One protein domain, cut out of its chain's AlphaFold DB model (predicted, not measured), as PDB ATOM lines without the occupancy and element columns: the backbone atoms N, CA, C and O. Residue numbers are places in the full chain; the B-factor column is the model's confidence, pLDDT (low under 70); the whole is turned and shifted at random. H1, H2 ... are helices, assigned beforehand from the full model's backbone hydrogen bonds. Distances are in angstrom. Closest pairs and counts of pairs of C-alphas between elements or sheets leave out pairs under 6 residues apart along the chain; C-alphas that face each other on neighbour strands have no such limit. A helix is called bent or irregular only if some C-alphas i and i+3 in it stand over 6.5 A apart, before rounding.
ATOM      1  N   ASN A  40       7.595  42.588  14.142       94.12
ATOM      2  CA  ASN A  40       6.155  42.573  13.906       94.12
ATOM      3  C   ASN A  40       5.771  41.460  12.928       94.12
ATOM      4  O   ASN A  40       6.510  41.165  11.988       94.12
ATOM      5  N   LEU A  41       4.589  40.872  13.129       95.25
ATOM      6  CA  LEU A  41       3.980  39.990  12.137       95.25
ATOM      7  C   LEU A  41       3.463  40.839  10.970       95.25
ATOM      8  O   LEU A  41       2.642  41.734  11.166       95.25
ATOM      9  N   LEU A  42       3.912  40.525   9.758       95.56
ATOM     10  CA  LEU A  42       3.415  41.151   8.536       95.56
ATOM     11  C   LEU A  42       2.362  40.257   7.883       95.56
ATOM     12  O   LEU A  42       2.585  39.065   7.678       95.56
ATOM     13  N   ILE A  43       1.216  40.843   7.536       95.81
ATOM     14  CA  ILE A  43       0.130  40.164   6.824       95.81
ATOM     15  C   ILE A  43      -0.186  40.960   5.562       95.81
ATOM     16  O   ILE A  43      -0.376  42.176   5.608       95.81
ATOM     17  N   SER A  44      -0.237  40.269   4.422       96.69
ATOM     18  CA  SER A  44      -0.529  40.893   3.132       96.69
ATOM     19  C   SER A  44      -1.904  41.557   3.129       96.69
ATOM     20  O   SER A  44      -2.903  40.938   3.499       96.69
ATOM     21  N   LYS A  45      -1.974  42.784   2.598       94.31
ATOM     22  CA  LYS A  45      -3.235  43.518   2.399       94.31
ATOM     23  C   LYS A  45      -4.204  42.801   1.449       94.31
ATOM     24  O   LYS A  45      -5.401  43.039   1.519       94.31
ATOM     25  N   LYS A  46      -3.706  41.909   0.581       97.19
ATOM     26  CA  LYS A  46      -4.530  41.102  -0.341       97.19
ATOM     27  C   LYS A  46      -5.175  39.885   0.337       97.19
ATOM     28  O   LYS A  46      -5.972  39.184  -0.282       97.19
ATOM     29  N   CYS A  47      -4.818  39.586   1.587       97.19
ATOM     30  CA  CYS A  47      -5.380  38.452   2.308       97.19
ATOM     31  C   CYS A  47      -6.824  38.756   2.725       97.19
ATOM     32  O   CYS A  47      -7.049  39.597   3.595       97.19
ATOM     33  N   LYS A  48      -7.794  38.016   2.167       97.25
ATOM     34  CA  LYS A  48      -9.227  38.159   2.496       97.25
ATOM     35  C   LYS A  48      -9.494  38.102   4.008       97.25
ATOM     36  O   LYS A  48     -10.288  38.877   4.521       97.25
ATOM     37  N   ASN A  49      -8.763  37.246   4.725       97.50
ATOM     38  CA  ASN A  49      -8.898  37.054   6.173       97.50
ATOM     39  C   ASN A  49      -7.792  37.753   6.985       97.50
ATOM     40  O   ASN A  49      -7.594  37.440   8.158       97.50
ATOM     41  N   GLY A  50      -7.052  38.695   6.386       97.69
ATOM     42  CA  GLY A  50      -5.857  39.273   7.004       97.69
ATOM     43  C   GLY A  50      -6.130  39.952   8.347       97.69
ATOM     44  O   GLY A  50      -5.385  39.750   9.306       97.69
ATOM     45  N   ARG A  51      -7.247  40.685   8.448       96.50
ATOM     46  CA  ARG A  51      -7.666  41.328   9.701       96.50
ATOM     47  C   ARG A  51      -7.988  40.309  10.797       96.50
ATOM     48  O   ARG A  51      -7.518  40.464  11.918       96.50
ATOM     49  N   LEU A  52      -8.694  39.230  10.456       97.75
ATOM     50  CA  LEU A  52      -8.997  38.146  11.395       97.75
ATOM     51  C   LEU A  52      -7.717  37.494  11.939       97.75
ATOM     52  O   LEU A  52      -7.617  37.221  13.134       97.75
ATOM     53  N   PHE A  53      -6.729  37.243  11.077       97.56
ATOM     54  CA  PHE A  53      -5.447  36.677  11.502       97.56
ATOM     55  C   PHE A  53      -4.667  37.629  12.407       97.56
ATOM     56  O   PHE A  53      -4.116  37.182  13.412       97.56
ATOM     57  N   LEU A  54      -4.673  38.929  12.101       97.31
ATOM     58  CA  LEU A  54      -4.039  39.942  12.941       97.31
ATOM     59  C   LEU A  54      -4.672  39.987  14.339       97.31
ATOM     60  O   LEU A  54      -3.960  39.944  15.342       97.31
ATOM     61  N   GLU A  55      -6.004  40.022  14.409       97.88
ATOM     62  CA  GLU A  55      -6.761  40.043  15.667       97.88
ATOM     63  C   GLU A  55      -6.482  38.789  16.507       97.88
ATOM     64  O   GLU A  55      -6.136  38.890  17.688       97.88
ATOM     65  N   LYS A  56      -6.546  37.599  15.890       98.06
ATOM     66  CA  LYS A  56      -6.256  36.329  16.573       98.06
ATOM     67  C   LYS A  56      -4.809  36.248  17.058       98.06
ATOM     68  O   LYS A  56      -4.581  35.835  18.198       98.06
ATOM     69  N   PHE A  57      -3.845  36.655  16.233       97.69
ATOM     70  CA  PHE A  57      -2.432  36.662  16.609       97.69
ATOM     71  C   PHE A  57      -2.180  37.593  17.798       97.69
ATOM     72  O   PHE A  57      -1.610  37.165  18.800       97.69
ATOM     73  N   ASN A  58      -2.667  38.835  17.730       97.88
ATOM     74  CA  ASN A  58      -2.482  39.816  18.799       97.88
ATOM     75  C   ASN A  58      -3.158  39.377  20.105       97.88
ATOM     76  O   ASN A  58      -2.568  39.515  21.180       97.88
ATOM     77  N   ALA A  59      -4.356  38.787  20.031       98.44
ATOM     78  CA  ALA A  59      -5.037  38.232  21.198       98.44
ATOM     79  C   ALA A  59      -4.242  37.079  21.836       98.44
ATOM     80  O   ALA A  59      -4.071  37.043  23.058       98.44
ATOM     81  N   GLY A  60      -3.715  36.157  21.023       98.12
ATOM     82  CA  GLY A  60      -2.852  35.071  21.492       98.12
ATOM     83  C   GLY A  60      -1.560  35.590  22.125       98.12
ATOM     84  O   GLY A  60      -1.215  35.199  23.240       98.12
ATOM     85  N   LEU A  61      -0.888  36.537  21.466       97.75
ATOM     86  CA  LEU A  61       0.336  37.156  21.970       97.75
ATOM     87  C   LEU A  61       0.105  37.864  23.310       97.75
ATOM     88  O   LEU A  61       0.920  37.722  24.219       97.75
ATOM     89  N   LYS A  62      -1.022  38.570  23.476       98.19
ATOM     90  CA  LYS A  62      -1.396  39.188  24.758       98.19
ATOM     91  C   LYS A  62      -1.538  38.142  25.867       98.19
ATOM     92  O   LYS A  62      -0.991  38.338  26.947       98.19
ATOM     93  N   LYS A  63      -2.193  37.007  25.598       98.44
ATOM     94  CA  LYS A  63      -2.305  35.903  26.572       98.44
ATOM     95  C   LYS A  63      -0.930  35.357  26.975       98.44
ATOM     96  O   LYS A  63      -0.680  35.187  28.164       98.44
ATOM     97  N   LEU A  64      -0.036  35.140  26.006       98.25
ATOM     98  CA  LEU A  64       1.328  34.649  26.258       98.25
ATOM     99  C   LEU A  64       2.195  35.647  27.042       98.25
ATOM    100  O   LEU A  64       3.080  35.240  27.793       98.25
ATOM    101  N   LYS A  65       1.977  36.953  26.848       97.06
ATOM    102  CA  LYS A  65       2.641  38.000  27.636       97.06
ATOM    103  C   LYS A  65       2.122  38.002  29.073       97.06
ATOM    104  O   LYS A  65       2.920  37.933  30.000       97.06
ATOM    105  N   ASN A  66       0.801  38.006  29.243       98.31
ATOM    106  CA  ASN A  66       0.156  38.095  30.554       98.31
ATOM    107  C   ASN A  66       0.485  36.912  31.470       98.31
ATOM    108  O   ASN A  66       0.605  37.097  32.674       98.31
ATOM    109  N   ASN A  67       0.638  35.706  30.918       97.94
ATOM    110  CA  ASN A  67       0.973  34.516  31.705       97.94
ATOM    111  C   ASN A  67       2.483  34.217  31.777       97.94
ATOM    112  O   ASN A  67       2.870  33.133  32.204       97.94
ATOM    113  N   GLY A  68       3.346  35.130  31.314       97.88
ATOM    114  CA  GLY A  68       4.803  34.976  31.381       97.88
ATOM    115  C   GLY A  68       5.405  33.957  30.404       97.88
ATOM    116  O   GLY A  68       6.629  33.808  30.356       97.88
ATOM    117  N   ARG A  69       4.605  33.286  29.566       98.00
ATOM    118  CA  ARG A  69       5.111  32.285  28.614       98.00
ATOM    119  C   ARG A  69       6.076  32.880  27.590       98.00
ATOM    120  O   ARG A  69       7.031  32.202  27.218       98.00
ATOM    121  N   ILE A  70       5.894  34.141  27.187       96.81
ATOM    122  CA  ILE A  70       6.872  34.840  26.332       96.81
ATOM    123  C   ILE A  70       8.253  34.910  26.996       96.81
ATOM    124  O   ILE A  70       9.253  34.617  26.347       96.81
ATOM    125  N   ILE A  71       8.324  35.231  28.291       97.12
ATOM    126  CA  ILE A  71       9.596  35.292  29.029       97.12
ATOM    127  C   ILE A  71      10.245  33.904  29.061       97.12
ATOM    128  O   ILE A  71      11.443  33.772  28.815       97.12
ATOM    129  N   GLN A  72       9.449  32.857  29.294       97.94
ATOM    130  CA  GLN A  72       9.938  31.479  29.275       97.94
ATOM    131  C   GLN A  72      10.508  31.081  27.905       97.94
ATOM    132  O   GLN A  72      11.557  30.443  27.834       97.94
ATOM    133  N   MET A  73       9.843  31.479  26.819       96.19
ATOM    134  CA  MET A  73      10.328  31.240  25.457       96.19
ATOM    135  C   MET A  73      11.660  31.955  25.204       96.19
ATOM    136  O   MET A  73      12.567  31.345  24.645       96.19
ATOM    137  N   PHE A  74      11.831  33.198  25.666       95.25
ATOM    138  CA  PHE A  74      13.115  33.899  25.548       95.25
ATOM    139  C   PHE A  74      14.231  33.247  26.373       95.25
ATOM    140  O   PHE A  74      15.351  33.137  25.885       95.25
ATOM    141  N   LYS A  75      13.939  32.746  27.580       96.12
ATOM    142  CA  LYS A  75      14.920  31.972  28.365       96.12
ATOM    143  C   LYS A  75      15.383  30.723  27.613       96.12
ATOM    144  O   LYS A  75      16.579  30.476  27.522       96.12
ATOM    145  N   TYR A  76      14.445  29.978  27.029       95.88
ATOM    146  CA  TYR A  76      14.744  28.801  26.211       95.88
ATOM    147  C   TYR A  76      15.525  29.133  24.936       95.88
ATOM    148  O   TYR A  76      16.424  28.387  24.557       95.88
ATOM    149  N   LEU A  77      15.225  30.261  24.294       93.88
ATOM    150  CA  LEU A  77      15.992  30.749  23.150       93.88
ATOM    151  C   LEU A  77      17.437  31.086  23.542       93.88
ATOM    152  O   LEU A  77      18.376  30.677  22.860       93.88
ATOM    153  N   ASN A  78      17.622  31.778  24.668       92.69
ATOM    154  CA  ASN A  78      18.945  32.159  25.158       92.69
ATOM    155  C   ASN A  78      19.772  30.951  25.614       92.69
ATOM    156  O   ASN A  78      20.988  30.968  25.460       92.69
ATOM    157  N   SER A  79      19.130  29.894  26.120       93.25
ATOM    158  CA  SER A  79      19.807  28.655  26.515       93.25
ATOM    159  C   SER A  79      20.074  27.696  25.348       93.25
ATOM    160  O   SER A  79      20.513  26.575  25.585       93.25
ATOM    161  N   GLY A  80      19.723  28.067  24.114       93.06
ATOM    162  CA  GLY A  80      19.891  27.207  22.940       93.06
ATOM    163  C   GLY A  80      18.903  26.046  22.827       93.06
ATOM    164  O   GLY A  80      19.085  25.169  21.992       93.06
ATOM    165  N   LYS A  81      17.809  26.029  23.603       94.38
ATOM    166  CA  LYS A  81      16.807  24.943  23.550       94.38
ATOM    167  C   LYS A  81      16.165  24.782  22.167       94.38
ATOM    168  O   LYS A  81      15.685  23.701  21.839       94.38
ATOM    169  N   TYR A  82      16.101  25.863  21.391       92.12
ATOM    170  CA  TYR A  82      15.537  25.875  20.039       92.12
ATOM    171  C   TYR A  82      16.592  25.788  18.936       92.12
ATOM    172  O   TYR A  82      16.237  25.873  17.757       92.12
ATOM    173  N   ASP A  83      17.868  25.647  19.289       90.19
ATOM    174  CA  ASP A  83      18.915  25.501  18.291       90.19
ATOM    175  C   ASP A  83      18.684  24.174  17.559       90.19
ATOM    176  O   ASP A  83      18.535  23.115  18.172       90.19
ATOM    177  N   LYS A  84      18.585  24.231  16.226       80.31
ATOM    178  CA  LYS A  84      18.457  23.012  15.427       80.31
ATOM    179  C   LYS A  84      19.722  22.185  15.616       80.31
ATOM    180  O   LYS A  84      20.823  22.701  15.421       80.31
ATOM    181  N   GLN A  85      19.554  20.907  15.945       68.44
ATOM    182  CA  GLN A  85      20.662  19.961  15.895       68.44
ATOM    183  C   GLN A  85      21.205  19.929  14.465       68.44
ATOM    184  O   GLN A  85      20.443  20.047  13.504       68.44
TER     185      GLN A  85
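Overview. This is residues 40 to 85 of the 91 residues of an uncharacterized protein of Candidatus Magnetoglobus multicellularis str. Araruama (UniProt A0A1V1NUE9). Two helices meet near their ends in an open L, with the long helix H1 as one arm and the shorter H2 as the other. The unnamed residues 40 to 43 run beside the first half of H1 on the inner side of the L, and residues 44 to 49, which stand free, loop round to the beginning of H1. The 46 printed residues, 40 to 85, have two named helices, H1 then H2 along the chain, and no named strand; the class is all helix. The whole is only just loose, close to extended, with a radius of gyration of the C-alphas of 14.1 A, and its outline is flat, spanning 39 by 28 by 13 A.

Along the chain. H1 is residues 50 to 66, 24.3 A from first to last C-alpha; C-alpha 50 is at (-5.857, 39.273, 7.004) and C-alpha 66 at (0.156, 38.095, 30.554). H2 is residues 69 to 78, 14.3 A long, and ends with C-alpha 78 at (18.945, 32.159, 25.158).

Arrangement. H1 and H2 are close but not clearly touching, with 2 pairs of C-alphas within 8 A. Their closest C-alphas, those of Leu 64 and Ile 70, are 5.5 A apart. Their lines are about perpendicular, at 83 degrees, and their centres are 18.1 A apart. In H1 and H2 every O i to N i+4 pair is within hydrogen-bond range. Neither helix is bent.

Size, cuts and confidence. The two C-alphas farthest apart, those of Lys 48 and Ser 79, are 38.9 A apart. The printed part has no cut, and the link from H1 to H2, 2 residues, is tight. Residues 74 to 80, of which 74 to 78 belong to H2, stand free. The mean pLDDT of the printed part is 95.5, and residue 85 is under 70.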